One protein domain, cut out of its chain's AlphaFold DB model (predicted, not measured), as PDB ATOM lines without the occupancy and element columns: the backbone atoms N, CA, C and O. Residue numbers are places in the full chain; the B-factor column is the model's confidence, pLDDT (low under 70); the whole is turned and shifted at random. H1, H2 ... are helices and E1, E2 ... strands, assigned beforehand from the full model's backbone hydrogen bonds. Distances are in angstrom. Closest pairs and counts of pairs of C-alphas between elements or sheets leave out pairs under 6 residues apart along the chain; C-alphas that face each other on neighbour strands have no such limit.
ATOM      1  N   ILE A   2     319.096 346.431 157.498       47.41
ATOM      2  CA  ILE A   2     318.487 347.760 157.677       47.41
ATOM      3  C   ILE A   2     319.613 348.739 158.010       47.41
ATOM      4  O   ILE A   2     320.312 348.512 158.999       47.41
ATOM      5  N   ASP A   3     319.793 349.792 157.215       53.94
ATOM      6  CA  ASP A   3     320.676 350.893 157.607       53.94
ATOM      7  C   ASP A   3     320.008 351.614 158.791       53.94
ATOM      8  O   ASP A   3     318.837 352.002 158.684       53.94
ATOM      9  N   PRO A   4     320.643 351.673 159.973       64.81
ATOM     10  CA  PRO A   4     319.992 352.223 161.149       64.81
ATOM     11  C   PRO A   4     319.691 353.708 160.961       64.81
ATOM     12  O   PRO A   4     320.468 354.438 160.352       64.81
ATOM     13  N   GLN A   5     318.566 354.164 161.521       80.94
ATOM     14  CA  GLN A   5     318.276 355.595 161.593       80.94
ATOM     15  C   GLN A   5     319.449 356.341 162.256       80.94
ATOM     16  O   GLN A   5     320.090 355.775 163.152       80.94
ATOM     17  N   PRO A   6     319.726 357.598 161.857       91.81
ATOM     18  CA  PRO A   6     320.718 358.429 162.523       91.81
ATOM     19  C   PRO A   6     320.504 358.437 164.039       91.81
ATOM     20  O   PRO A   6     319.385 358.584 164.524       91.81
ATOM     21  N   LEU A   7     321.598 358.280 164.783       95.88
ATOM     22  CA  LEU A   7     321.611 358.246 166.245       95.88
ATOM     23  C   LEU A   7     322.452 359.416 166.733       95.88
ATOM     24  O   LEU A   7     323.445 359.776 166.094       95.88
ATOM     25  N   ALA A   8     322.085 359.975 167.878       97.88
ATOM     26  CA  ALA A   8     322.981 360.800 168.664       97.88
ATOM     27  C   ALA A   8     323.927 359.906 169.474       97.88
ATOM     28  O   ALA A   8     323.468 359.030 170.208       97.88
ATOM     29  N   ILE A   9     325.232 360.133 169.354       98.50
ATOM     30  CA  ILE A   9     326.267 359.321 169.993       98.50
ATOM     31  C   ILE A   9     327.257 360.238 170.703       98.50
ATOM     32  O   ILE A   9     327.908 361.059 170.060       98.50
ATOM     33  N   ASP A  10     327.420 360.042 172.007       98.44
ATOM     34  CA  ASP A  10     328.446 360.729 172.786       98.44
ATOM     35  C   ASP A  10     329.537 359.728 173.190       98.44
ATOM     36  O   ASP A  10     329.274 358.727 173.856       98.44
ATOM     37  N   PHE A  11     330.780 360.007 172.809       98.25
ATOM     38  CA  PHE A  11     331.961 359.368 173.384       98.25
ATOM     39  C   PHE A  11     332.438 360.204 174.568       98.25
ATOM     40  O   PHE A  11     332.635 361.408 174.415       98.25
ATOM     41  N   TYR A  12     332.675 359.581 175.721       97.69
ATOM     42  CA  TYR A  12     333.193 360.256 176.909       97.69
ATOM     43  C   TYR A  12     334.443 359.569 177.460       97.69
ATOM     44  O   TYR A  12     334.447 358.366 177.743       97.69
ATOM     45  N   CYS A  13     335.512 360.345 177.641       96.38
ATOM     46  CA  CYS A  13     336.740 359.896 178.281       96.38
ATOM     47  C   CYS A  13     337.480 361.060 178.945       96.38
ATOM     48  O   CYS A  13     337.886 362.008 178.276       96.38
ATOM     49  N   ALA A  14     337.727 360.928 180.247       94.19
ATOM     50  CA  ALA A  14     338.417 361.923 181.068       94.19
ATOM     51  C   ALA A  14     339.931 361.663 181.212       94.19
ATOM     52  O   ALA A  14     340.563 362.113 182.167       94.19
ATOM     53  N   ASP A  15     340.522 360.900 180.289       92.75
ATOM     54  CA  ASP A  15     341.969 360.690 180.256       92.75
ATOM     55  C   ASP A  15     342.688 362.008 179.938       92.75
ATOM     56  O   ASP A  15     342.449 362.602 178.885       92.75
ATOM     57  N   ALA A  16     343.618 362.423 180.801       88.75
ATOM     58  CA  ALA A  16     344.293 363.723 180.708       88.75
ATOM     59  C   ALA A  16     345.763 363.643 180.247       88.75
ATOM     60  O   ALA A  16     346.363 364.664 179.931       88.75
ATOM     61  N   HIS A  17     346.349 362.442 180.188       85.12
ATOM     62  CA  HIS A  17     347.773 362.239 179.865       85.12
ATOM     63  C   HIS A  17     348.211 362.778 178.497       85.12
ATOM     64  O   HIS A  17     349.372 363.140 178.330       85.12
ATOM     65  N   ILE A  18     347.312 362.797 177.512       85.56
ATOM     66  CA  ILE A  18     347.584 363.272 176.153       85.56
ATOM     67  C   ILE A  18     346.370 364.064 175.681       85.56
ATOM     68  O   ILE A  18     345.236 363.628 175.899       85.56
ATOM     69  N   ALA A  19     346.608 365.200 175.023       89.56
ATOM     70  CA  ALA A  19     345.577 365.914 174.283       89.56
ATOM     71  C   ALA A  19     345.520 365.411 172.830       89.56
ATOM     72  O   ALA A  19     346.564 365.268 172.188       89.56
ATOM     73  N   TYR A  20     344.329 365.114 172.306       89.19
ATOM     74  CA  TYR A  20     344.174 364.466 170.997       89.19
ATOM     75  C   TYR A  20     342.882 364.833 170.267       89.19
ATOM     76  O   TYR A  20     341.829 365.059 170.854       89.19
ATOM     77  N   ASP A  21     342.981 364.806 168.947       87.25
ATOM     78  CA  ASP A  21     341.904 364.866 167.964       87.25
ATOM     79  C   ASP A  21     342.315 364.013 166.746       87.25
ATOM     80  O   ASP A  21     343.336 363.313 166.788       87.25
ATOM     81  N   GLU A  22     341.521 364.018 165.674       87.00
ATOM     82  CA  GLU A  22     341.854 363.278 164.449       87.00
ATOM     83  C   GLU A  22     343.212 363.698 163.872       87.00
ATOM     84  O   GLU A  22     344.017 362.846 163.487       87.00
ATOM     85  N   ARG A  23     343.509 364.999 163.863       85.25
ATOM     86  CA  ARG A  23     344.749 365.524 163.288       85.25
ATOM     87  C   ARG A  23     345.978 365.064 164.072       85.25
ATOM     88  O   ARG A  23     346.946 364.592 163.478       85.25
ATOM     89  N   ARG A  24     345.943 365.135 165.407       82.25
ATOM     90  CA  ARG A  24     347.032 364.617 166.258       82.25
ATOM     91  C   ARG A  24     347.257 363.124 166.056       82.25
ATOM     92  O   ARG A  24     348.410 362.693 166.049       82.25
ATOM     93  N   LEU A  25     346.188 362.351 165.862       85.56
ATOM     94  CA  LEU A  25     346.268 360.923 165.547       85.56
ATOM     95  C   LEU A  25     347.111 360.671 164.285       85.56
ATOM     96  O   LEU A  25     347.981 359.796 164.265       85.56
ATOM     97  N   ASP A  26     346.850 361.465 163.246       86.25
ATOM     98  CA  ASP A  26     347.477 361.349 161.930       86.25
ATOM     99  C   ASP A  26     348.935 361.804 161.921       86.25
ATOM    100  O   ASP A  26     349.737 361.216 161.193       86.25
ATOM    101  N   GLU A  27     349.267 362.825 162.715       82.62
ATOM    102  CA  GLU A  27     350.563 363.511 162.671       82.62
ATOM    103  C   GLU A  27     351.548 363.052 163.760       82.62
ATOM    104  O   GLU A  27     352.733 362.904 163.479       82.62
ATOM    105  N   HIS A  28     351.084 362.798 164.989       81.50
ATOM    106  CA  HIS A  28     351.966 362.614 166.156       81.50
ATOM    107  C   HIS A  28     352.013 361.179 166.674       81.50
ATOM    108  O   HIS A  28     352.980 360.802 167.322       81.50
ATOM    109  N   GLY A  29     350.984 360.382 166.381       80.62
ATOM    110  CA  GLY A  29     350.866 359.017 166.876       80.62
ATOM    111  C   GLY A  29     350.353 358.988 168.311       80.62
ATOM    112  O   GLY A  29     350.671 359.835 169.140       80.62
ATOM    113  N   VAL A  30     349.510 358.004 168.609       85.69
ATOM    114  CA  VAL A  30     348.913 357.821 169.937       85.69
ATOM    115  C   VAL A  30     348.705 356.333 170.223       85.69
ATOM    116  O   VAL A  30     348.799 355.489 169.331       85.69
ATOM    117  N   GLY A  31     348.333 355.999 171.459       86.88
ATOM    118  CA  GLY A  31     347.964 354.635 171.827       86.88
ATOM    119  C   GLY A  31     346.708 354.099 171.116       86.88
ATOM    120  O   GLY A  31     345.808 354.835 170.699       86.88
ATOM    121  N   GLY A  32     346.601 352.768 171.046       89.62
ATOM    122  CA  GLY A  32     345.491 352.073 170.377       89.62
ATOM    123  C   GLY A  32     344.098 352.367 170.960       89.62
ATOM    124  O   GLY A  32     343.103 352.321 170.235       89.62
ATOM    125  N   GLY A  33     344.010 352.716 172.248       91.62
ATOM    126  CA  GLY A  33     342.742 353.088 172.884       91.62
ATOM    127  C   GLY A  33     342.204 354.446 172.428       91.62
ATOM    128  O   GLY A  33     341.007 354.573 172.166       91.62
ATOM    129  N   ILE A  34     343.083 355.441 172.252       93.12
ATOM    130  CA  ILE A  34     342.721 356.732 171.647       93.12
ATOM    131  C   ILE A  34     342.352 356.520 170.177       93.12
ATOM    132  O   ILE A  34     341.281 356.944 169.747       93.12
ATOM    133  N   THR A  35     343.182 355.773 169.438       94.19
ATOM    134  CA  THR A  35     342.917 355.411 168.036       94.19
ATOM    135  C   THR A  35     341.530 354.813 167.854       94.19
ATOM    136  O   THR A  35     340.781 355.261 166.993       94.19
ATOM    137  N   THR A  36     341.166 353.833 168.685       94.88
ATOM    138  CA  THR A  36     339.860 353.174 168.598       94.88
ATOM    139  C   THR A  36     338.719 354.170 168.746       94.88
ATOM    140  O   THR A  36     337.786 354.141 167.952       94.88
ATOM    141  N   ARG A  37     338.781 355.047 169.754       95.12
ATOM    142  CA  ARG A  37     337.706 356.007 170.035       95.12
ATOM    143  C   ARG A  37     337.529 356.990 168.894       95.12
ATOM    144  O   ARG A  37     336.418 357.143 168.403       95.12
ATOM    145  N   ILE A  38     338.623 357.598 168.449       95.44
ATOM    146  CA  ILE A  38     338.576 358.624 167.410       95.44
ATOM    147  C   ILE A  38     338.186 358.022 166.059       95.44
ATOM    148  O   ILE A  38     337.278 358.522 165.404       95.44
ATOM    149  N   ARG A  39     338.786 356.898 165.656       96.44
ATOM    150  CA  ARG A  39     338.452 356.280 164.367       96.44
ATOM    151  C   ARG A  39     337.036 355.735 164.314       96.44
ATOM    152  O   ARG A  39     336.376 355.899 163.293       96.44
ATOM    153  N   LEU A  40     336.552 355.142 165.404       97.81
ATOM    154  CA  LEU A  40     335.163 354.705 165.479       97.81
ATOM    155  C   LEU A  40     334.201 355.901 165.440       97.81
ATOM    156  O   LEU A  40     333.219 355.844 164.710       97.81
ATOM    157  N   ALA A  41     334.497 356.991 166.159       97.88
ATOM    158  CA  ALA A  41     333.687 358.211 166.141       97.88
ATOM    159  C   ALA A  41     333.553 358.798 164.727       97.88
ATOM    160  O   ALA A  41     332.438 359.037 164.267       97.88
ATOM    161  N   HIS A  42     334.667 358.953 164.004       97.62
ATOM    162  CA  HIS A  42     334.660 359.464 162.629       97.62
ATOM    163  C   HIS A  42     333.971 358.506 161.654       97.62
ATOM    164  O   HIS A  42     333.196 358.941 160.805       97.62
ATOM    165  N   ALA A  43     334.185 357.195 161.793       97.38
ATOM    166  CA  ALA A  43     333.511 356.208 160.955       97.38
ATOM    167  C   ALA A  43     331.989 356.177 161.194       97.38
ATOM    168  O   ALA A  43     331.229 355.983 160.251       97.38
ATOM    169  N   LEU A  44     331.523 356.413 162.423       97.94
ATOM    170  CA  LEU A  44     330.096 356.562 162.730       97.94
ATOM    171  C   LEU A  44     329.526 357.881 162.189       97.94
ATOM    172  O   LEU A  44     328.430 357.882 161.631       97.94
ATOM    173  N   ALA A  45     330.268 358.986 162.294       97.62
ATOM    174  CA  ALA A  45     329.863 360.268 161.722       97.62
ATOM    175  C   ALA A  45     329.726 360.195 160.192       97.62
ATOM    176  O   ALA A  45     328.726 360.642 159.634       97.62
ATOM    177  N   ALA A  46     330.674 359.538 159.514       96.25
ATOM    178  CA  ALA A  46     330.622 359.294 158.071       96.25
ATOM    179  C   ALA A  46     329.418 358.434 157.639       96.25
ATOM    180  O   ALA A  46     329.001 358.492 156.485       96.25
ATOM    181  N   ARG A  47     328.830 357.666 158.566       94.56
ATOM    182  CA  ARG A  47     327.588 356.901 158.368       94.56
ATOM    183  C   ARG A  47     326.318 357.705 158.687       94.56
ATOM    184  O   ARG A  47     325.236 357.135 158.745       94.56
ATOM    185  N   GLY A  48     326.436 359.016 158.909       95.44
ATOM    186  CA  GLY A  48     325.306 359.920 159.128       95.44
ATOM    187  C   GLY A  48     324.826 360.023 160.578       95.44
ATOM    188  O   GLY A  48     323.814 360.674 160.832       95.44
ATOM    189  N   HIS A  49     325.521 359.416 161.546       97.12
ATOM    190  CA  HIS A  49     325.205 359.610 162.963       97.12
ATOM    191  C   HIS A  49     325.709 360.976 163.458       97.12
ATOM    192  O   HIS A  49     326.741 361.476 163.012       97.12
ATOM    193  N   ARG A  50     325.017 361.571 164.435       97.81
ATOM    194  CA  ARG A  50     325.489 362.786 165.113       97.81
ATOM    195  C   ARG A  50     326.441 362.382 166.229       97.81
ATOM    196  O   ARG A  50     325.984 361.840 167.233       97.81
ATOM    197  N   VAL A  51     327.730 362.678 166.084       98.44
ATOM    198  CA  VAL A  51     328.757 362.221 167.028       98.44
ATOM    199  C   VAL A  51     329.397 363.389 167.777       98.44
ATOM    200  O   VAL A  51     329.854 364.353 167.164       98.44
ATOM    201  N   GLN A  52     329.466 363.279 169.103       98.12
ATOM    202  CA  GLN A  52     330.259 364.161 169.960       98.12
ATOM    203  C   GLN A  52     331.359 363.369 170.666       98.12
ATOM    204  O   GLN A  52     331.141 362.238 171.102       98.12
ATOM    205  N   ALA A  53     332.534 363.975 170.806       98.00
ATOM    206  CA  ALA A  53     333.659 363.419 171.544       98.00
ATOM    207  C   ALA A  53     334.038 364.354 172.697       98.00
ATOM    208  O   ALA A  53     334.659 365.394 172.487       98.00
ATOM    209  N   TRP A  54     333.668 363.957 173.914       97.56
ATOM    210  CA  TRP A  54     334.043 364.595 175.173       97.56
ATOM    211  C   TRP A  54     335.361 363.996 175.660       97.56
ATOM    212  O   TRP A  54     335.391 362.953 176.320       97.56
ATOM    213  N   VAL A  55     336.461 364.616 175.253       96.56
ATOM    214  CA  VAL A  55     337.822 364.096 175.426       96.56
ATOM    215  C   VAL A  55     338.781 365.220 175.800       96.56
ATOM    216  O   VAL A  55     338.394 366.382 175.821       96.56
ATOM    217  N   ASN A  56     340.042 364.912 176.094       95.00
ATOM    218  CA  ASN A  56     341.081 365.935 176.229       95.00
ATOM    219  C   ASN A  56     341.456 366.461 174.830       95.00
ATOM    220  O   ASN A  56     342.489 366.096 174.276       95.00
ATOM    221  N   CYS A  57     340.554 367.191 174.173       92.81
ATOM    222  CA  CYS A  57     340.761 367.652 172.802       92.81
ATOM    223  C   CYS A  57     341.730 368.836 172.749       92.81
ATOM    224  O   CYS A  57     341.703 369.701 173.619       92.81
ATOM    225  N   VAL A  58     342.542 368.914 171.689       88.62
ATOM    226  CA  VAL A  58     343.450 370.057 171.474       88.62
ATOM    227  C   VAL A  58     342.666 371.310 171.091       88.62
ATOM    228  O   VAL A  58     342.952 372.394 171.589       88.62
ATOM    229  N   GLN A  59     341.682 371.159 170.203       88.69
ATOM    230  CA  GLN A  59     340.812 372.243 169.755       88.69
ATOM    231  C   GLN A  59     339.348 371.780 169.762       88.69
ATOM    232  O   GLN A  59     338.996 370.881 168.990       88.69
ATOM    233  N   PRO A  60     338.489 372.372 170.613       94.12
ATOM    234  CA  PRO A  60     337.048 372.149 170.559       94.12
ATOM    235  C   PRO A  60     336.450 372.597 169.217       94.12
ATOM    236  O   PRO A  60     336.927 373.552 168.604       94.12
ATOM    237  N   GLY A  61     335.379 371.935 168.776       95.44
ATOM    238  CA  GLY A  61     334.667 372.250 167.534       95.44
ATOM    239  C   GLY A  61     334.489 371.054 166.597       95.44
ATOM    240  O   GLY A  61     334.776 369.909 166.946       95.44
ATOM    241  N   TRP A  62     333.957 371.309 165.402       95.56
ATOM    242  CA  TRP A  62     333.685 370.267 164.410       95.56
ATOM    243  C   TRP A  62     334.938 369.895 163.619       95.56
ATOM    244  O   TRP A  62     335.572 370.758 163.017       95.56
ATOM    245  N   GLN A  63     335.253 368.602 163.567       93.94
ATOM    246  CA  GLN A  63     336.334 368.042 162.756       93.94
ATOM    247  C   GLN A  63     335.865 366.713 162.156       93.94
ATOM    248  O   GLN A  63     335.389 365.846 162.883       93.94
ATOM    249  N   GLY A  64     335.942 366.552 160.830       89.44
ATOM    250  CA  GLY A  64     335.612 365.283 160.160       89.44
ATOM    251  C   GLY A  64     334.218 364.710 160.481       89.44
ATOM    252  O   GLY A  64     334.051 363.496 160.515       89.44
ATOM    253  N   GLY A  65     333.228 365.570 160.755       94.50
ATOM    254  CA  GLY A  65     331.864 365.167 161.134       94.50
ATOM    255  C   GLY A  65     331.662 364.847 162.623       94.50
ATOM    256  O   GLY A  65     330.544 364.531 163.024       94.50
ATOM    257  N   VAL A  66     332.700 364.964 163.453       97.94
ATOM    258  CA  VAL A  66     332.639 364.785 164.911       97.94
ATOM    259  C   VAL A  66     332.762 366.140 165.605       97.94
ATOM    260  O   VAL A  66     333.622 366.948 165.256       97.94
ATOM    261  N   HIS A  67     331.922 366.398 166.606       97.81
ATOM    262  CA  HIS A  67     332.040 367.590 167.446       97.81
ATOM    263  C   HIS A  67     332.889 367.291 168.685       97.81
ATOM    264  O   HIS A  67     332.457 366.586 169.598       97.81
ATOM    265  N   TYR A  68     334.099 367.837 168.721       98.00
ATOM    266  CA  TYR A  68     335.021 367.726 169.843       98.00
ATOM    267  C   TYR A  68     334.706 368.750 170.925       98.00
ATOM    268  O   TYR A  68     334.503 369.930 170.640       98.00
ATOM    269  N   ARG A  69     334.699 368.295 172.176       97.06
ATOM    270  CA  ARG A  69     334.523 369.122 173.370       97.06
ATOM    271  C   ARG A  69     335.485 368.654 174.447       97.06
ATOM    272  O   ARG A  69     335.751 367.452 174.555       97.06
ATOM    273  N   HIS A  70     335.975 369.583 175.260       97.06
ATOM    274  CA  HIS A  70     336.840 369.202 176.362       97.06
ATOM    275  C   HIS A  70     336.028 368.433 177.416       97.06
ATOM    276  O   HIS A  70     334.929 368.849 177.786       97.06
ATOM    277  N   PHE A  71     336.539 367.300 177.906       95.81
ATOM    278  CA  PHE A  71     335.773 366.432 178.814       95.81
ATOM    279  C   PHE A  71     335.343 367.146 180.106       95.81
ATOM    280  O   PHE A  71     334.281 366.843 180.642       95.81
ATOM    281  N   SER A  72     336.139 368.103 180.596       95.00
ATOM    282  CA  SER A  72     335.844 368.839 181.836       95.00
ATOM    283  C   SER A  72     334.668 369.808 181.715       95.00
ATOM    284  O   SER A  72     334.193 370.308 182.728       95.00
ATOM    285  N   GLU A  73     334.219 370.111 180.496       95.88
ATOM    286  CA  GLU A  73     333.065 370.982 180.250       95.88
ATOM    287  C   GLU A  73     331.738 370.213 180.313       95.88
ATOM    288  O   GLU A  73     330.663 370.816 180.295       95.88
ATOM    289  N   ALA A  74     331.786 368.878 180.367       96.00
ATOM    290  CA  ALA A  74     330.590 368.063 180.461       96.00
ATOM    291  C   ALA A  74     329.930 368.259 181.832       96.00
ATOM    292  O   ALA A  74     330.478 367.872 182.859       96.00
ATOM    293  N   SER A  75     328.722 368.821 181.843       95.12
ATOM    294  CA  SER A  75     327.854 368.858 183.029       95.12
ATOM    295  C   SER A  75     326.765 367.779 183.002       95.12
ATOM    296  O   SER A  75     326.191 367.459 184.038       95.12
ATOM    297  N   ALA A  76     326.485 367.210 181.825       96.25
ATOM    298  CA  ALA A  76     325.601 366.069 181.595       96.25
ATOM    299  C   ALA A  76     325.853 365.477 180.196       96.25
ATOM    300  O   ALA A  76     326.324 366.182 179.303       96.25
ATOM    301  N   LEU A  77     325.470 364.214 179.979       96.88
ATOM    302  CA  LEU A  77     325.490 363.563 178.659       96.88
ATOM    303  C   LEU A  77     324.062 363.265 178.185       96.88
ATOM    304  O   LEU A  77     323.240 362.754 178.955       96.88
ATOM    305  N   ARG A  78     323.758 363.603 176.924       96.19
ATOM    306  CA  ARG A  78     322.414 363.474 176.329       96.19
ATOM    307  C   ARG A  78     322.503 362.979 174.886       96.19
ATOM    308  O   ARG A  78     322.668 363.768 173.954       96.19
ATOM    309  N   ALA A  79     322.354 361.671 174.707       97.38
ATOM    310  CA  ALA A  79     322.499 360.995 173.420       97.38
ATOM    311  C   ALA A  79     321.634 359.725 173.371       97.38
ATOM    312  O   ALA A  79     321.176 359.251 174.403       97.38
ATOM    313  N   ASP A  80     321.412 359.139 172.193       97.62
ATOM    314  CA  ASP A  80     320.805 357.805 172.114       97.62
ATOM    315  C   ASP A  80     321.759 356.757 172.692       97.62
ATOM    316  O   ASP A  80     321.351 355.903 173.481       97.62
ATOM    317  N   VAL A  81     323.042 356.869 172.337       98.25
ATOM    318  CA  VAL A  81     324.120 355.985 172.787       98.25
ATOM    319  C   VAL A  81     325.214 356.808 173.457       98.25
ATOM    320  O   VAL A  81     325.699 357.785 172.889       98.25
ATOM    321  N   VAL A  82     325.648 356.389 174.642       98.25
ATOM    322  CA  VAL A  82     326.825 356.949 175.316       98.25
ATOM    323  C   VAL A  82     327.880 355.864 175.453       98.25
ATOM    324  O   VAL A  82     327.610 354.806 176.020       98.25
ATOM    325  N   LEU A  83     329.079 356.123 174.936       98.06
ATOM    326  CA  LEU A  83     330.230 355.235 175.038       98.06
ATOM    327  C   LEU A  83     331.281 355.826 175.968       98.06
ATOM    328  O   LEU A  83     331.883 356.857 175.676       98.06
ATOM    329  N   TYR A  84     331.555 355.118 177.052       96.62
ATOM    330  CA  TYR A  84     332.609 355.453 177.994       96.62
ATOM    331  C   TYR A  84     333.887 354.702 177.664       96.62
ATOM    332  O   TYR A  84     333.869 353.610 177.093       96.62
ATOM    333  N   GLY A  85     335.015 355.251 178.084       94.44
ATOM    334  CA  GLY A  85     336.270 354.531 178.031       94.44
ATOM    335  C   GLY A  85     337.385 355.264 178.751       94.44
ATOM    336  O   GLY A  85     337.332 356.475 178.942       94.44
ATOM    337  N   SER A  86     338.411 354.512 179.120       92.69
ATOM    338  CA  SER A  86     339.668 355.038 179.637       92.69
ATOM    339  C   SER A  86     340.785 354.096 179.203       92.69
ATOM    340  O   SER A  86     340.652 352.876 179.300       92.69
ATOM    341  N   SER A  87     341.845 354.645 178.620       88.06
ATOM    342  CA  SER A  87     342.959 353.886 178.041       88.06
ATOM    343  C   SER A  87     344.338 354.421 178.426       88.06
ATOM    344  O   SER A  87     345.341 353.872 177.979       88.06
ATOM    345  N   GLY A  88     344.397 355.484 179.219       84.50
ATOM    346  CA  GLY A  88     345.614 355.991 179.838       84.50
ATOM    347  C   GLY A  88     345.281 356.808 181.079       84.50
ATOM    348  O   GLY A  88     344.169 356.713 181.586       84.50
ATOM    349  N   GLN A  89     346.234 357.575 181.610       81.94
ATOM    350  CA  GLN A  89     346.086 358.161 182.948       81.94
ATOM    351  C   GLN A  89     344.934 359.183 183.013       81.94
ATOM    352  O   GLN A  89     344.804 359.997 182.085       81.94
ATOM    353  N   PRO A  90     344.108 359.152 184.085       86.81
ATOM    354  CA  PRO A  90     344.287 358.390 185.340       86.81
ATOM    355  C   PRO A  90     343.750 356.939 185.340       86.81
ATOM    356  O   PRO A  90     343.647 356.323 186.395       86.81
ATOM    357  N   TYR A  91     343.369 356.392 184.184       91.62
ATOM    358  CA  TYR A  91     342.801 355.050 184.018       91.62
ATOM    359  C   TYR A  91     341.560 354.801 184.895       91.62
ATOM    360  O   TYR A  91     341.476 353.849 185.676       91.62
ATOM    361  N   SER A  92     340.594 355.721 184.799       93.69
ATOM    362  CA  SER A  92     339.485 355.871 185.746       93.69
ATOM    363  C   SER A  92     338.186 356.281 185.051       93.69
ATOM    364  O   SER A  92     338.192 357.050 184.092       93.69
ATOM    365  N   LEU A  93     337.061 355.798 185.580       94.44
ATOM    366  CA  LEU A  93     335.701 356.142 185.155       94.44
ATOM    367  C   LEU A  93     334.937 356.962 186.207       94.44
ATOM    368  O   LEU A  93     333.762 357.252 186.009       94.44
ATOM    369  N   HIS A  94     335.577 357.385 187.304       91.75
ATOM    370  CA  HIS A  94     334.909 358.146 188.370       91.75
ATOM    371  C   HIS A  94     334.219 359.415 187.850       91.75
ATOM    372  O   HIS A  94     333.046 359.634 188.137       91.75
ATOM    373  N   SER A  95     334.910 360.210 187.026       87.88
ATOM    374  CA  SER A  95     334.329 361.419 186.430       87.88
ATOM    375  C   SER A  95     333.163 361.101 185.496       87.88
ATOM    376  O   SER A  95     332.213 361.866 185.444       87.88
ATOM    377  N   ALA A  96     333.214 359.976 184.779       86.38
ATOM    378  CA  ALA A  96     332.114 359.543 183.920       86.38
ATOM    379  C   ALA A  96     330.875 359.162 184.743       86.38
ATOM    380  O   ALA A  96     329.767 359.579 184.424       86.38
ATOM    381  N   ASN A  97     331.076 358.416 185.830       86.56
ATOM    382  CA  ASN A  97     330.001 357.954 186.706       86.56
ATOM    383  C   ASN A  97     329.334 359.086 187.503       86.56
ATOM    384  O   ASN A  97     328.213 358.916 187.971       86.56
ATOM    385  N   ALA A  98     330.020 360.218 187.684       89.50
ATOM    386  CA  ALA A  98     329.489 361.383 188.386       89.50
ATOM    387  C   ALA A  98     328.547 362.240 187.518       89.50
ATOM    388  O   ALA A  98     327.837 363.094 188.050       89.50
ATOM    389  N   LEU A  99     328.536 362.039 186.196       93.19
ATOM    390  CA  LEU A  99     327.715 362.836 185.291       93.19
ATOM    391  C   LEU A  99     326.259 362.353 185.275       93.19
ATOM    392  O   LEU A  99     326.003 361.153 185.144       93.19
ATOM    393  N   PRO A 100     325.276 363.269 185.300       96.06
ATOM    394  CA  PRO A 100     323.913 362.952 184.900       96.06
ATOM    395  C   PRO A 100     323.890 362.484 183.441       96.06
ATOM    396  O   PRO A 100     324.330 363.207 182.541       96.06
ATOM    397  N   VAL A 101     323.355 361.285 183.190       95.62
ATOM    398  CA  VAL A 101     323.309 360.703 181.840       95.62
ATOM    399  C   VAL A 101     321.901 360.299 181.437       95.62
ATOM    400  O   VAL A 101     321.319 359.360 181.988       95.62
ATOM    401  N   GLN A 102     321.401 360.958 180.394       96.44
ATOM    402  CA  GLN A 102     320.186 360.583 179.684       96.44
ATOM    403  C   GLN A 102     320.583 359.877 178.384       96.44
ATOM    404  O   GLN A 102     320.917 360.523 177.391       96.44
ATOM    405  N   ALA A 103     320.569 358.545 178.417       96.31
ATOM    406  CA  ALA A 103     320.909 357.700 177.281       96.31
ATOM    407  C   ALA A 103     319.979 356.496 177.195       96.31
ATOM    408  O   ALA A 103     319.530 355.997 178.227       96.31
ATOM    409  N   ARG A 104     319.714 356.026 175.974       96.31
ATOM    410  CA  ARG A 104     318.955 354.787 175.740       96.31
ATOM    411  C   ARG A 104     319.854 353.553 175.812       96.31
ATOM    412  O   ARG A 104     319.356 352.469 176.084       96.31
ATOM    413  N   LEU A 105     321.152 353.725 175.551       96.31
ATOM    414  CA  LEU A 105     322.175 352.694 175.694       96.31
ATOM    415  C   LEU A 105     323.468 353.296 176.249       96.31
ATOM    416  O   LEU A 105     323.981 354.292 175.735       96.31
ATOM    417  N   ARG A 106     324.026 352.655 177.273       97.06
ATOM    418  CA  ARG A 106     325.302 352.976 177.915       97.06
ATOM    419  C   ARG A 106     326.297 351.854 177.646       97.06
ATOM    420  O   ARG A 106     326.117 350.723 178.090       97.06
ATOM    421  N   GLY A 107     327.356 352.167 176.911       97.19
ATOM    422  CA  GLY A 107     328.399 351.225 176.533       97.19
ATOM    423  C   GLY A 107     329.742 351.542 177.179       97.19
ATOM    424  O   GLY A 107     330.115 352.705 177.268       97.19
ATOM    425  N   LEU A 108     330.507 350.524 177.562       97.62
ATOM    426  CA  LEU A 108     331.896 350.673 178.005       97.62
ATOM    427  C   LEU A 108     332.860 350.082 176.976       97.62
ATOM    428  O   LEU A 108     332.775 348.902 176.652       97.62
ATOM    429  N   LEU A 109     333.818 350.865 176.489       97.69
ATOM    430  CA  LEU A 109     334.919 350.380 175.658       97.69
ATOM    431  C   LEU A 109     336.045 349.838 176.556       97.69
ATOM    432  O   LEU A 109     336.699 350.597 177.270       97.69
ATOM    433  N   ALA A 110     336.295 348.528 176.503       96.50
ATOM    434  CA  ALA A 110     337.353 347.873 177.270       96.50
ATOM    435  C   ALA A 110     338.678 347.857 176.484       96.50
ATOM    436  O   ALA A 110     338.755 347.275 175.397       96.50
ATOM    437  N   PHE A 111     339.728 348.486 177.028       92.38
ATOM    438  CA  PHE A 111     341.015 348.673 176.334       92.38
ATOM    439  C   PHE A 111     342.178 347.825 176.858       92.38
ATOM    440  O   PHE A 111     343.161 347.647 176.141       92.38
ATOM    441  N   GLY A 112     342.088 347.297 178.077       90.56
ATOM    442  CA  GLY A 112     343.151 346.514 178.703       90.56
ATOM    443  C   GLY A 112     342.600 345.528 179.722       90.56
ATOM    444  O   GLY A 112     341.424 345.587 180.061       90.56
ATOM    445  N   GLN A 113     343.444 344.611 180.196       92.56
ATOM    446  CA  GLN A 113     343.040 343.605 181.183       92.56
ATOM    447  C   GLN A 113     342.695 344.200 182.557       92.56
ATOM    448  O   GLN A 113     341.711 343.752 183.145       92.56
ATOM    449  N   PRO A 114     343.445 345.185 183.097       93.31
ATOM    450  CA  PRO A 114     343.070 345.803 184.362       93.31
ATOM    451  C   PRO A 114     341.746 346.550 184.215       93.31
ATOM    452  O   PRO A 114     341.542 347.276 183.240       93.31
ATOM    453  N   MET A 115     340.855 346.387 185.188       95.12
ATOM    454  CA  MET A 115     339.608 347.142 185.230       95.12
ATOM    455  C   MET A 115     339.904 348.610 185.578       95.12
ATOM    456  O   MET A 115     340.641 348.847 186.538       95.12
ATOM    457  N   PRO A 116     339.365 349.601 184.840       95.06
ATOM    458  CA  PRO A 116     339.528 351.007 185.198       95.06
ATOM    459  C   PRO A 116     338.980 351.307 186.596       95.06
ATOM    460  O   PRO A 116     337.952 350.755 187.003       95.06
ATOM    461  N   ALA A 117     339.622 352.225 187.317       95.75
ATOM    462  CA  ALA A 117     339.169 352.620 188.645       95.75
ATOM    463  C   ALA A 117     337.737 353.189 188.588       95.75
ATOM    464  O   ALA A 117     337.408 353.991 187.714       95.75
ATOM    465  N   GLY A 118     336.873 352.773 189.516       93.88
ATOM    466  CA  GLY A 118     335.463 353.184 189.548       93.88
ATOM    467  C   GLY A 118     334.565 352.467 188.532       93.88
ATOM    468  O   GLY A 118     333.373 352.752 188.466       93.88
ATOM    469  N   CYS A 119     335.081 351.531 187.734       95.69
ATOM    470  CA  CYS A 119     334.243 350.720 186.857       95.69
ATOM    471  C   CYS A 119     333.388 349.729 187.660       95.69
ATOM    472  O   CYS A 119     333.901 348.969 188.479       95.69
ATOM    473  N   GLN A 120     332.091 349.694 187.362       94.81
ATOM    474  CA  GLN A 120     331.162 348.658 187.805       94.81
ATOM    475  C   GLN A 120     330.465 348.099 186.556       94.81
ATOM    476  O   GLN A 120     329.600 348.781 186.004       94.81
ATOM    477  N   PRO A 121     330.831 346.898 186.067       95.19
ATOM    478  CA  PRO A 121     330.285 346.334 184.826       95.19
ATOM    479  C   PRO A 121     328.754 346.309 184.742       95.19
ATOM    480  O   PRO A 121     328.194 346.511 183.669       95.19
ATOM    481  N   ALA A 122     328.073 346.121 185.875       94.81
ATOM    482  CA  ALA A 122     326.614 346.116 185.961       94.81
ATOM    483  C   ALA A 122     325.954 347.461 185.589       94.81
ATOM    484  O   ALA A 122     324.776 347.472 185.245       94.81
ATOM    485  N   ASN A 123     326.695 348.577 185.615       93.31
ATOM    486  CA  ASN A 123     326.168 349.912 185.300       93.31
ATOM    487  C   ASN A 123     326.095 350.200 183.792       93.31
ATOM    488  O   ASN A 123     325.605 351.259 183.391       93.31
ATOM    489  N   TYR A 124     326.605 349.289 182.963       95.19
ATOM    490  CA  TYR A 124     326.632 349.420 181.512       95.19
ATOM    491  C   TYR A 124     325.700 348.389 180.881       95.19
ATOM    492  O   TYR A 124     325.710 347.217 181.258       95.19
ATOM    493  N   ASP A 125     324.933 348.806 179.880       95.56
ATOM    494  CA  ASP A 125     324.104 347.886 179.098       95.56
ATOM    495  C   ASP A 125     324.997 346.916 178.321       95.56
ATOM    496  O   ASP A 125     324.728 345.714 178.274       95.56
ATOM    497  N   TYR A 126     326.101 347.439 177.768       96.62
ATOM    498  CA  TYR A 126     327.076 346.649 177.026       96.62
ATOM    499  C   TYR A 126     328.532 347.025 177.312       96.62
ATOM    500  O   TYR A 126     328.868 348.182 177.556       96.62
ATOM    501  N   ILE A 127     329.423 346.045 177.190       97.81
ATOM    502  CA  ILE A 127     330.874 346.195 177.239       97.81
ATOM    503  C   ILE A 127     331.458 345.714 175.914       97.81
ATOM    504  O   ILE A 127     331.253 344.579 175.488       97.81
ATOM    505  N   TYR A 128     332.211 346.589 175.265       97.81
ATOM    506  CA  TYR A 128     332.777 346.378 173.947       97.81
ATOM    507  C   TYR A 128     334.248 346.009 174.060       97.81
ATOM    508  O   TYR A 128     335.099 346.841 174.395       97.81
ATOM    509  N   THR A 129     334.561 344.761 173.741       97.31
ATOM    510  CA  THR A 129     335.925 344.232 173.738       97.31
ATOM    511  C   THR A 129     336.480 344.210 172.317       97.31
ATOM    512  O   THR A 129     335.742 344.198 171.333       97.31
ATOM    513  N   ALA A 130     337.805 344.259 172.189       94.81
ATOM    514  CA  ALA A 130     338.470 344.192 170.886       94.81
ATOM    515  C   ALA A 130     338.685 342.750 170.389       94.81
ATOM    516  O   ALA A 130     338.999 342.547 169.222       94.81
ATOM    517  N   SER A 131     338.551 341.762 171.275       95.81
ATOM    518  CA  SER A 131     338.925 340.364 171.045       95.81
ATOM    519  C   SER A 131     338.168 339.428 171.991       95.81
ATOM    520  O   SER A 131     337.655 339.860 173.035       95.81
ATOM    521  N   ASN A 132     338.130 338.137 171.663       96.06
ATOM    522  CA  ASN A 132     337.638 337.086 172.553       96.06
ATOM    523  C   ASN A 132     338.557 336.869 173.759       96.06
ATOM    524  O   ASN A 132     338.084 336.489 174.833       96.06
ATOM    525  N   PHE A 133     339.853 337.138 173.619       96.06
ATOM    526  CA  PHE A 133     340.773 337.219 174.743       96.06
ATOM    527  C   PHE A 133     340.281 338.257 175.759       96.06
ATOM    528  O   PHE A 133     340.038 337.926 176.920       96.06
ATOM    529  N   MET A 134     340.012 339.487 175.310       96.75
ATOM    530  CA  MET A 134     339.481 340.533 176.184       96.75
ATOM    531  C   MET A 134     338.076 340.224 176.699       96.75
ATOM    532  O   MET A 134     337.785 340.537 177.848       96.75
ATOM    533  N   ARG A 135     337.217 339.567 175.909       96.81
ATOM    534  CA  ARG A 135     335.919 339.040 176.373       96.81
ATOM    535  C   ARG A 135     336.094 338.131 177.589       96.81
ATOM    536  O   ARG A 135     335.391 338.289 178.585       96.81
ATOM    537  N   SER A 136     337.047 337.203 177.516       95.69
ATOM    538  CA  SER A 136     337.375 336.294 178.616       95.69
ATOM    539  C   SER A 136     337.923 337.058 179.823       95.69
ATOM    540  O   SER A 136     337.418 336.856 180.924       95.69
ATOM    541  N   CYS A 137     338.854 338.001 179.625       95.94
ATOM    542  CA  CYS A 137     339.371 338.842 180.712       95.94
ATOM    543  C   CYS A 137     338.266 339.647 181.405       95.94
ATOM    544  O   CYS A 137     338.170 339.627 182.623       95.94
ATOM    545  N   VAL A 138     337.397 340.317 180.650       96.50
ATOM    546  CA  VAL A 138     336.299 341.120 181.209       96.50
ATOM    547  C   VAL A 138     335.289 340.241 181.955       96.50
ATOM    548  O   VAL A 138     334.808 340.616 183.021       96.50
ATOM    549  N   THR A 139     335.004 339.038 181.457       96.00
ATOM    550  CA  THR A 139     334.115 338.098 182.158       96.00
ATOM    551  C   THR A 139     334.744 337.610 183.467       96.00
ATOM    552  O   THR A 139     334.116 337.668 184.518       96.00
ATOM    553  N   GLN A 140     335.993 337.143 183.413       95.25
ATOM    554  CA  GLN A 140     336.651 336.456 184.530       95.25
ATOM    555  C   GLN A 140     337.218 337.415 185.577       95.25
ATOM    556  O   GLN A 140     337.136 337.143 186.768       95.25
ATOM    557  N   MET A 141     337.810 338.526 185.139       95.06
ATOM    558  CA  MET A 141     338.507 339.468 186.015       95.06
ATOM    559  C   MET A 141     337.603 340.611 186.470       95.06
ATOM    560  O   MET A 141     337.781 341.106 187.578       95.06
ATOM    561  N   TRP A 142     336.669 341.071 185.625       96.56
ATOM    562  CA  TRP A 142     335.786 342.196 185.976       96.56
ATOM    563  C   TRP A 142     334.430 341.717 186.506       96.56
ATOM    564  O   TRP A 142     333.707 342.499 187.114       96.56
ATOM    565  N   GLY A 143     334.069 340.448 186.280       96.12
ATOM    566  CA  GLY A 143     332.775 339.895 186.686       96.12
ATOM    567  C   GLY A 143     331.606 340.368 185.819       96.12
ATOM    568  O   GLY A 143     330.459 340.344 186.262       96.12
ATOM    569  N   ALA A 144     331.870 340.826 184.591       96.81
ATOM    570  CA  ALA A 144     330.815 341.224 183.664       96.81
ATOM    571  C   ALA A 144     329.973 340.019 183.220       96.81
ATOM    572  O   ALA A 144     330.510 338.943 182.938       96.81
ATOM    573  N   ALA A 145     328.658 340.200 183.071       95.38
ATOM    574  CA  ALA A 145     327.817 339.141 182.533       95.38
ATOM    575  C   ALA A 145     328.088 338.962 181.033       95.38
ATOM    576  O   ALA A 145     328.075 339.928 180.273       95.38
ATOM    577  N   ALA A 146     328.243 337.717 180.575       93.12
ATOM    578  CA  ALA A 146     328.591 337.427 179.180       93.12
ATOM    579  C   ALA A 146     327.593 338.014 178.156       93.12
ATOM    580  O   ALA A 146     327.987 338.401 177.060       93.12
ATOM    581  N   ARG A 147     326.312 338.142 178.537       90.06
ATOM    582  CA  ARG A 147     325.254 338.767 177.718       90.06
ATOM    583  C   ARG A 147     325.442 340.272 177.486       90.06
ATOM    584  O   ARG A 147     324.842 340.810 176.567       90.06
ATOM    585  N   GLN A 148     326.225 340.946 178.332       93.75
ATOM    586  CA  GLN A 148     326.553 342.365 178.184       93.75
ATOM    587  C   GLN A 148     327.739 342.562 177.232       93.75
ATOM    588  O   GLN A 148     328.065 343.692 176.905       93.75
ATOM    589  N   ILE A 149     328.435 341.512 176.789       96.31
ATOM    590  CA  ILE A 149     329.683 341.681 176.037       96.31
ATOM    591  C   ILE A 149     329.420 341.619 174.533       96.31
ATOM    592  O   ILE A 149     328.781 340.690 174.046       96.31
ATOM    593  N   PHE A 150     329.977 342.573 173.789       95.75
ATOM    594  CA  PHE A 150     330.034 342.545 172.328       95.75
ATOM    595  C   PHE A 150     331.492 342.675 171.874       95.75
ATOM    596  O   PHE A 150     332.102 343.742 171.985       95.75
ATOM    597  N   SER A 151     332.073 341.578 171.385       95.38
ATOM    598  CA  SER A 151     333.456 341.573 170.897       95.38
ATOM    599  C   SER A 151     333.491 342.025 169.448       95.38
ATOM    600  O   SER A 151     332.956 341.346 168.585       95.38
ATOM    601  N   CYS A 152     334.153 343.138 169.149       93.00
ATOM    602  CA  CYS A 152     334.309 343.602 167.776       93.00
ATOM    603  C   CYS A 152     335.764 344.004 167.519       93.00
ATOM    604  O   CYS A 152     336.281 344.880 168.231       93.00
ATOM    605  N   PRO A 153     336.424 343.415 166.502       92.62
ATOM    606  CA  PRO A 153     337.803 343.752 166.171       92.62
ATOM    607  C   PRO A 153     337.924 345.228 165.789       92.62
ATOM    608  O   PRO A 153     336.935 345.915 165.516       92.62
ATOM    609  N   ARG A 154     339.156 345.732 165.795       94.12
ATOM    610  CA  ARG A 154     339.449 347.105 165.372       94.12
ATOM    611  C   ARG A 154     339.766 347.168 163.886       94.12
ATOM    612  O   ARG A 154     340.083 346.154 163.265       94.12
ATOM    613  N   GLY A 155     339.636 348.374 163.342       93.88
ATOM    614  CA  GLY A 155     339.815 348.627 161.925       93.88
ATOM    615  C   GLY A 155     341.153 349.273 161.582       93.88
ATOM    616  O   GLY A 155     341.907 349.713 162.449       93.88
ATOM    617  N   VAL A 156     341.403 349.387 160.284       94.75
ATOM    618  CA  VAL A 156     342.438 350.240 159.687       94.75
ATOM    619  C   VAL A 156     341.794 351.335 158.841       94.75
ATOM    620  O   VAL A 156     340.605 351.274 158.529       94.75
ATOM    621  N   PRO A 328     338.302 347.433 157.532       95.25
ATOM    622  CA  PRO A 328     338.280 348.887 157.574       95.25
ATOM    623  C   PRO A 328     337.355 349.411 158.694       95.25
ATOM    624  O   PRO A 328     336.450 348.717 159.166       95.25
ATOM    625  N   TRP A 329     337.606 350.631 159.184       96.62
ATOM    626  CA  TRP A 329     336.837 351.217 160.299       96.62
ATOM    627  C   TRP A 329     335.349 351.441 160.001       96.62
ATOM    628  O   TRP A 329     334.544 351.410 160.929       96.62
ATOM    629  N   ASP A 330     334.964 351.634 158.742       95.88
ATOM    630  CA  ASP A 330     333.564 351.733 158.312       95.88
ATOM    631  C   ASP A 330     332.799 350.419 158.540       95.88
ATOM    632  O   ASP A 330     331.664 350.451 159.017       95.88
ATOM    633  N   VAL A 331     333.439 349.269 158.298       95.50
ATOM    634  CA  VAL A 331     332.884 347.938 158.603       95.50
ATOM    635  C   VAL A 331     332.734 347.745 160.112       95.50
ATOM    636  O   VAL A 331     331.708 347.248 160.582       95.50
ATOM    637  N   VAL A 332     333.723 348.185 160.897       96.25
ATOM    638  CA  VAL A 332     333.639 348.156 162.367       96.25
ATOM    639  C   VAL A 332     332.483 349.034 162.858       96.25
ATOM    640  O   VAL A 332     331.667 348.580 163.658       96.25
ATOM    641  N   ALA A 333     332.358 350.262 162.351       97.31
ATOM    642  CA  ALA A 333     331.265 351.170 162.698       97.31
ATOM    643  C   ALA A 333     329.891 350.611 162.302       97.31
ATOM    644  O   ALA A 333     328.943 350.712 163.081       97.31
ATOM    645  N   ALA A 334     329.787 349.963 161.138       95.00
ATOM    646  CA  ALA A 334     328.569 349.287 160.706       95.00
ATOM    647  C   ALA A 334     328.147 348.185 161.689       95.00
ATOM    648  O   ALA A 334     326.971 348.105 162.042       95.00
ATOM    649  N   ALA A 335     329.091 347.381 162.189       93.88
ATOM    650  CA  ALA A 335     328.797 346.337 163.172       93.88
ATOM    651  C   ALA A 335     328.279 346.911 164.503       93.88
ATOM    652  O   ALA A 335     327.302 346.402 165.051       93.88
ATOM    653  N   TYR A 336     328.875 348.004 164.997       96.06
ATOM    654  CA  TYR A 336     328.377 348.706 166.189       96.06
ATOM    655  C   TYR A 336     326.965 349.263 165.968       96.06
ATOM    656  O   TYR A 336     326.085 349.060 166.801       96.06
ATOM    657  N   ALA A 337     326.721 349.917 164.830       94.81
ATOM    658  CA  ALA A 337     325.421 350.504 164.523       94.81
ATOM    659  C   ALA A 337     324.321 349.433 164.379       94.81
ATOM    660  O   ALA A 337     323.214 349.607 164.892       94.81
ATOM    661  N   GLN A 338     324.635 348.291 163.757       91.31
ATOM    662  CA  GLN A 338     323.752 347.118 163.701       91.31
ATOM    663  C   GLN A 338     323.438 346.577 165.099       91.31
ATOM    664  O   GLN A 338     322.278 346.300 165.408       91.31
ATOM    665  N   HIS A 339     324.457 346.473 165.956       93.00
ATOM    666  CA  HIS A 339     324.299 346.023 167.334       93.00
ATOM    667  C   HIS A 339     323.390 346.960 168.140       93.00
ATOM    668  O   HIS A 339     322.463 346.495 168.800       93.00
ATOM    669  N   TRP A 340     323.567 348.278 168.037       94.44
ATOM    670  CA  TRP A 340     322.698 349.237 168.728       94.44
ATOM    671  C   TRP A 340     321.275 349.234 168.197       94.44
ATOM    672  O   TRP A 340     320.332 349.274 168.979       94.44
ATOM    673  N   ALA A 341     321.096 349.143 166.880       89.56
ATOM    674  CA  ALA A 341     319.771 349.055 166.282       89.56
ATOM    675  C   ALA A 341     319.004 347.820 166.769       89.56
ATOM    676  O   ALA A 341     317.776 347.846 166.854       89.56
ATOM    677  N   TRP A 342     319.717 346.736 167.067       86.50
ATOM    678  CA  TRP A 342     319.155 345.570 167.726       86.50
ATOM    679  C   TRP A 342     318.839 345.853 169.199       86.50
ATOM    680  O   TRP A 342     317.677 345.746 169.599       86.50
ATOM    681  N   ALA A 343     319.844 346.241 169.984       89.81
ATOM    682  CA  ALA A 343     319.714 346.466 171.419       89.81
ATOM    683  C   ALA A 343     318.569 347.437 171.754       89.81
ATOM    684  O   ALA A 343     317.744 347.158 172.619       89.81
ATOM    685  N   LEU A 344     318.453 348.532 170.997       90.94
ATOM    686  CA  LEU A 344     317.419 349.553 171.175       90.94
ATOM    687  C   LEU A 344     316.008 349.099 170.768       90.94
ATOM    688  O   LEU A 344     315.037 349.733 171.176       90.94
ATOM    689  N   ARG A 345     315.878 348.041 169.956       85.19
ATOM    690  CA  ARG A 345     314.586 347.436 169.582       85.19
ATOM    691  C   ARG A 345     314.170 346.294 170.510       85.19
ATOM    692  O   ARG A 345     313.016 345.887 170.462       85.19
ATOM    693  N   GLY A 346     315.095 345.747 171.302       76.38
ATOM    694  CA  GLY A 346     314.840 344.600 172.179       76.38
ATOM    695  C   GLY A 346     314.550 343.280 171.448       76.38
ATOM    696  O   GLY A 346     314.065 342.340 172.067       76.38
ATOM    697  N   ALA A 347     314.832 343.184 170.143       68.06
ATOM    698  CA  ALA A 347     314.421 342.054 169.303       68.06
ATOM    699  C   ALA A 347     315.621 341.296 168.724       68.06
ATOM    700  O   ALA A 347     316.236 341.769 167.774       68.06
ATOM    701  N   ILE A 348     315.959 340.123 169.269       63.50
ATOM    702  CA  ILE A 348     317.056 339.286 168.741       63.50
ATOM    703  C   ILE A 348     316.743 338.892 167.289       63.50
ATOM    704  O   ILE A 348     315.650 338.374 167.051       63.50
ATOM    705  N   PRO A 349     317.658 339.116 166.320       64.19
ATOM    706  CA  PRO A 349     317.463 338.632 164.958       64.19
ATOM    707  C   PRO A 349     317.179 337.123 164.960       64.19
ATOM    708  O   PRO A 349     317.738 336.411 165.802       64.19
ATOM    709  N   PRO A 350     316.354 336.602 164.035       65.38
ATOM    710  CA  PRO A 350     316.172 335.164 163.897       65.38
ATOM    711  C   PRO A 350     317.536 334.485 163.747       65.38
ATOM    712  O   PRO A 350     318.353 334.892 162.924       65.38
ATOM    713  N   ALA A 351     317.796 333.490 164.588       66.75
ATOM    714  CA  ALA A 351     319.022 332.711 164.557       66.75
ATOM    715  C   ALA A 351     319.174 331.984 163.214       66.75
ATOM    716  O   ALA A 351     318.306 331.189 162.860       66.75
ATOM    717  N   GLY A 352     320.270 332.235 162.492       70.06
ATOM    718  CA  GLY A 352     320.512 331.606 161.184       70.06
ATOM    719  C   GLY A 352     321.946 331.137 160.924       70.06
ATOM    720  O   GLY A 352     322.182 330.470 159.922       70.06
ATOM    721  N   GLY A 353     322.904 331.470 161.795       83.06
ATOM    722  CA  GLY A 353     324.310 331.105 161.621       83.06
ATOM    723  C   GLY A 353     324.722 329.795 162.311       83.06
ATOM    724  O   GLY A 353     323.933 329.185 163.039       83.06
ATOM    725  N   PRO A 354     325.983 329.363 162.120       89.88
ATOM    726  CA  PRO A 354     326.527 328.163 162.754       89.88
ATOM    727  C   PRO A 354     326.548 328.272 164.286       89.88
ATOM    728  O   PRO A 354     326.477 329.361 164.858       89.88
ATOM    729  N   ALA A 355     326.678 327.132 164.967       91.81
ATOM    730  CA  ALA A 355     326.750 327.091 166.423       91.81
ATOM    731  C   ALA A 355     328.035 327.755 166.948       91.81
ATOM    732  O   ALA A 355     329.143 327.505 166.470       91.81
ATOM    733  N   CYS A 356     327.894 328.580 167.980       91.62
ATOM    734  CA  CYS A 356     329.010 329.194 168.679       91.62
ATOM    735  C   CYS A 356     329.868 328.123 169.359       91.62
ATOM    736  O   CYS A 356     329.387 327.418 170.248       91.62
ATOM    737  N   ALA A 357     331.163 328.086 169.039       91.00
ATOM    738  CA  ALA A 357     332.125 327.150 169.629       91.00
ATOM    739  C   ALA A 357     332.262 327.263 171.163       91.00
ATOM    740  O   ALA A 357     332.846 326.393 171.795       91.00
ATOM    741  N   GLN A 358     331.754 328.342 171.766       90.81
ATOM    742  CA  GLN A 358     331.881 328.612 173.200       90.81
ATOM    743  C   GLN A 358     330.647 328.201 174.009       90.81
ATOM    744  O   GLN A 358     330.772 327.874 175.182       90.81
ATOM    745  N   CYS A 359     329.442 328.268 173.431       92.25
ATOM    746  CA  CYS A 359     328.207 328.023 174.188       92.25
ATOM    747  C   CYS A 359     327.082 327.351 173.387       92.25
ATOM    748  O   CYS A 359     325.947 327.307 173.863       92.25
ATOM    749  N   GLY A 360     327.348 326.922 172.151       91.69
ATOM    750  CA  GLY A 360     326.392 326.245 171.268       91.69
ATOM    751  C   GLY A 360     325.258 327.116 170.719       91.69
ATOM    752  O   GLY A 360     324.492 326.654 169.883       91.69
ATOM    753  N   ALA A 361     325.135 328.373 171.158       90.50
ATOM    754  CA  ALA A 361     324.101 329.275 170.659       90.50
ATOM    755  C   ALA A 361     324.372 329.645 169.191       90.50
ATOM    756  O   ALA A 361     325.538 329.794 168.820       90.50
ATOM    757  N   PRO A 362     323.334 329.824 168.367       89.94
ATOM    758  CA  PRO A 362     323.501 330.223 166.976       89.94
ATOM    759  C   PRO A 362     324.189 331.587 166.880       89.94
ATOM    760  O   PRO A 362     323.831 332.536 167.587       89.94
ATOM    761  N   LEU A 363     325.198 331.666 166.017       90.44
ATOM    762  CA  LEU A 363     325.881 332.911 165.704       90.44
ATOM    763  C   LEU A 363     325.015 333.782 164.794       90.44
ATOM    764  O   LEU A 363     324.243 333.287 163.974       90.44
ATOM    765  N   GLN A 364     325.179 335.089 164.946       88.31
ATOM    766  CA  GLN A 364     324.500 336.112 164.169       88.31
ATOM    767  C   GLN A 364     325.489 336.822 163.260       88.31
ATOM    768  O   GLN A 364     326.606 337.133 163.672       88.31
ATOM    769  N   GLU A 365     325.074 337.090 162.032       88.94
ATOM    770  CA  GLU A 365     325.893 337.800 161.060       88.94
ATOM    771  C   GLU A 365     325.792 339.316 161.264       88.94
ATOM    772  O   GLU A 365     324.706 339.898 161.276       88.94
ATOM    773  N   PHE A 366     326.950 339.947 161.429       89.69
ATOM    774  CA  PHE A 366     327.147 341.392 161.453       89.69
ATOM    775  C   PHE A 366     328.163 341.771 160.378       89.69
ATOM    776  O   PHE A 366     328.917 340.929 159.891       89.69
ATOM    777  N   ALA A 367     328.268 343.063 160.072       90.88
ATOM    778  CA  ALA A 367     329.233 343.569 159.094       90.88
ATOM    779  C   ALA A 367     330.682 343.124 159.380       90.88
ATOM    780  O   ALA A 367     331.445 342.887 158.450       90.88
ATOM    781  N   SER A 368     331.065 342.995 160.655       91.12
ATOM    782  CA  SER A 368     332.419 342.587 161.045       91.12
ATOM    783  C   SER A 368     332.643 341.075 161.074       91.12
ATOM    784  O   SER A 368     333.786 340.654 161.213       91.12
ATOM    785  N   GLY A 369     331.599 340.251 160.957       91.31
ATOM    786  CA  GLY A 369     331.691 338.794 161.044       91.31
ATOM    787  C   GLY A 369     330.558 338.180 161.861       91.31
ATOM    788  O   GLY A 369     329.476 338.750 161.980       91.31
ATOM    789  N   LEU A 370     330.806 337.005 162.433       92.00
ATOM    790  CA  LEU A 370     329.811 336.248 163.186       92.00
ATOM    791  C   LEU A 370     329.943 336.516 164.690       92.00
ATOM    792  O   LEU A 370     331.030 336.409 165.258       92.00
ATOM    793  N   HIS A 371     328.825 336.817 165.350       92.19
ATOM    794  CA  HIS A 371     328.766 337.189 166.765       92.19
ATOM    795  C   HIS A 371     327.773 336.330 167.541       92.19
ATOM    796  O   HIS A 371     326.653 336.082 167.104       92.19
ATOM    797  N   CYS A 372     328.153 335.912 168.742       91.12
ATOM    798  CA  CYS A 372     327.276 335.229 169.677       91.12
ATOM    799  C   CYS A 372     326.626 336.243 170.617       91.12
ATOM    800  O   CYS A 372     327.256 336.714 171.560       91.12
ATOM    801  N   VAL A 373     325.333 336.492 170.437       87.56
ATOM    802  CA  VAL A 373     324.550 337.388 171.310       87.56
ATOM    803  C   VAL A 373     324.341 336.847 172.732       87.56
ATOM    804  O   VAL A 373     323.896 337.578 173.611       87.56
ATOM    805  N   ARG A 374     324.653 335.565 172.985       89.31
ATOM    806  CA  ARG A 374     324.530 334.942 174.315       89.31
ATOM    807  C   ARG A 374     325.776 335.130 175.177       89.31
ATOM    808  O   ARG A 374     325.649 335.374 176.373       89.31
ATOM    809  N   CYS A 375     326.962 334.944 174.599       91.44
ATOM    810  CA  CYS A 375     328.222 334.965 175.349       91.44
ATOM    811  C   CYS A 375     329.220 336.031 174.881       91.44
ATOM    812  O   CYS A 375     330.334 336.074 175.396       91.44
ATOM    813  N   GLY A 376     328.853 336.845 173.890       91.31
ATOM    814  CA  GLY A 376     329.691 337.912 173.343       91.31
ATOM    815  C   GLY A 376     330.859 337.432 172.487       91.31
ATOM    816  O   GLY A 376     331.764 338.216 172.202       91.31
ATOM    817  N   ALA A 377     330.897 336.143 172.127       92.94
ATOM    818  CA  ALA A 377     331.947 335.578 171.286       92.94
ATOM    819  C   ALA A 377     331.887 336.128 169.862       92.94
ATOM    820  O   ALA A 377     330.806 336.311 169.317       92.94
ATOM    821  N   TYR A 378     333.049 336.316 169.254       92.81
ATOM    822  CA  TYR A 378     333.204 336.782 167.884       92.81
ATOM    823  C   TYR A 378     334.032 335.782 167.078       92.81
ATOM    824  O   TYR A 378     334.952 335.162 167.608       92.81
ATOM    825  N   THR A 379     333.741 335.641 165.792       88.69
ATOM    826  CA  THR A 379     334.636 334.981 164.841       88.69
ATOM    827  C   THR A 379     334.577 335.705 163.501       88.69
ATOM    828  O   THR A 379     333.504 336.143 163.071       88.69
ATOM    829  N   ARG A 380     335.725 335.844 162.825       79.81
ATOM    830  CA  ARG A 380     335.738 336.307 161.430       79.81
ATOM    831  C   ARG A 380     334.920 335.304 160.615       79.81
ATOM    832  O   ARG A 380     335.148 334.105 160.731       79.81
ATOM    833  N   GLY A 381     333.943 335.779 159.842       58.84
ATOM    834  CA  GLY A 381     333.144 334.922 158.963       58.84
ATOM    835  C   GLY A 381     334.050 334.090 158.046       58.84
ATOM    836  O   GLY A 381     334.988 334.619 157.457       58.84
TER     837      GLY A 381
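This is residues 2 to 156 and 328 to 381 of the 402 residues of an uncharacterized protein of Anaerolineaceae bacterium (UniProt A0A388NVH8). One strongly twisted sheet of eight strands runs through the domain, with the helices H2 and H5 packed over one face and H4 over the other, at the E7 and E8 end. Beyond that end of the sheet sits a small head of loops with the hairpin of E9 and E10, while the hairpin of E3 and E4 and the short helix H1 lie toward the opposite end of the long axis. The printed part has 209 residues, with five named helices and ten named strands along the chain in the order E1 H1 H2 E2 E3 E4 E5 H3 E6 E7 H4 E8 H5 E9 E10. The large sheet runs E3 E4 E2 E1 E5 E6 E7 E8 and is mixed, and the small sheet of E9 and E10 is antiparallel; the class is mixed, helices and strands, with under half of the residues in named elements. The whole is compact, with a radius of gyration of the C-alphas of 16.2 A and spans of 47 by 35 by 33 A.

Find C-alpha 8 at (322.981, 360.800, 168.664), where E1 begins; it runs through residues 8 to 12. The sheet's other strands are E2, residues 50 to 55 and 16.1 A long, E3, 61 to 63, E4, 66 to 70, E5, 77 to 85 and 14.1 A, E6, 101 to 109 and 16.7 A, E7, 126 to 129, and E8, 149 to 151. E5 bends by 122 degrees at residue 80, and E6 by 103 degrees at residue 104. Among the helices, H1 spans residues 22 to 27, H2 residues 32 to 46 over 20.6 A, H3 residues 94 to 97, and H4 residues 132 to 142 over 14.5 A. H5, residues 329 to 343, runs 21.0 A from C-alpha 329 at (336.837, 351.217, 160.299). E9 is residues 364 to 366, and E10, residues 369 to 371, ends at C-alpha 371, (328.766, 337.189, 166.765).

Start at the sheet's inner strands E1 and E5, parallel, where N 12 and O 83 are 2.8 A apart, within hydrogen-bond range. On the other side of E1, parallel E2 brings N 52 to 2.9 A from O 9. E3 and E4 form a hairpin, with N 68 and O 61 at 2.8 A. E5 and E6 are parallel, with N 107 and O 82 at 2.8 A; at the edge strand E8, N 150 and O 127 of parallel E7 are 2.9 A apart. Three strand-helix-strand units, parallel neighbour strands joined through helices, have right-handed crossovers: E1, H1 H2, E2; E5, H3, E6; and E7, H4, E8. H2 and H5 are on the same face of the sheet and touch about perpendicular, at 76 degrees, with C-alphas 43 and 330 closest at 5.2 A. H4 is on the opposite face, completing three layers, helices on both faces of a sheet; its height over the sheet is 9.3 A. H1 only just touches H2, with 3 pairs of C-alphas within 8 A, and H3 only grazes the sheet with residues 95 to 97. In the E9 and E10 hairpin, N 364 and O 371 are 2.8 A apart; the closest C-alphas of H5 and E9 are those of Ala 335 and Phe 366, 5.5 A. Every O i to N i+4 pair is within hydrogen-bond range in H1, H2, H4 and H5; H3 is too short for one.

The C-alphas farthest apart are those of Gln 59 and Gly 360, 48.2 A. Residues 157 to 327 are not printed, and C-alphas 156 and 328 are 4.9 A apart across the cut. The long links are E6 to E7, 16 residues, and H5 to E9, 20 residues. The mean pLDDT of the printed part is 91.7; look for values under 70 at residues 2 to 4, 347 to 351 and 381.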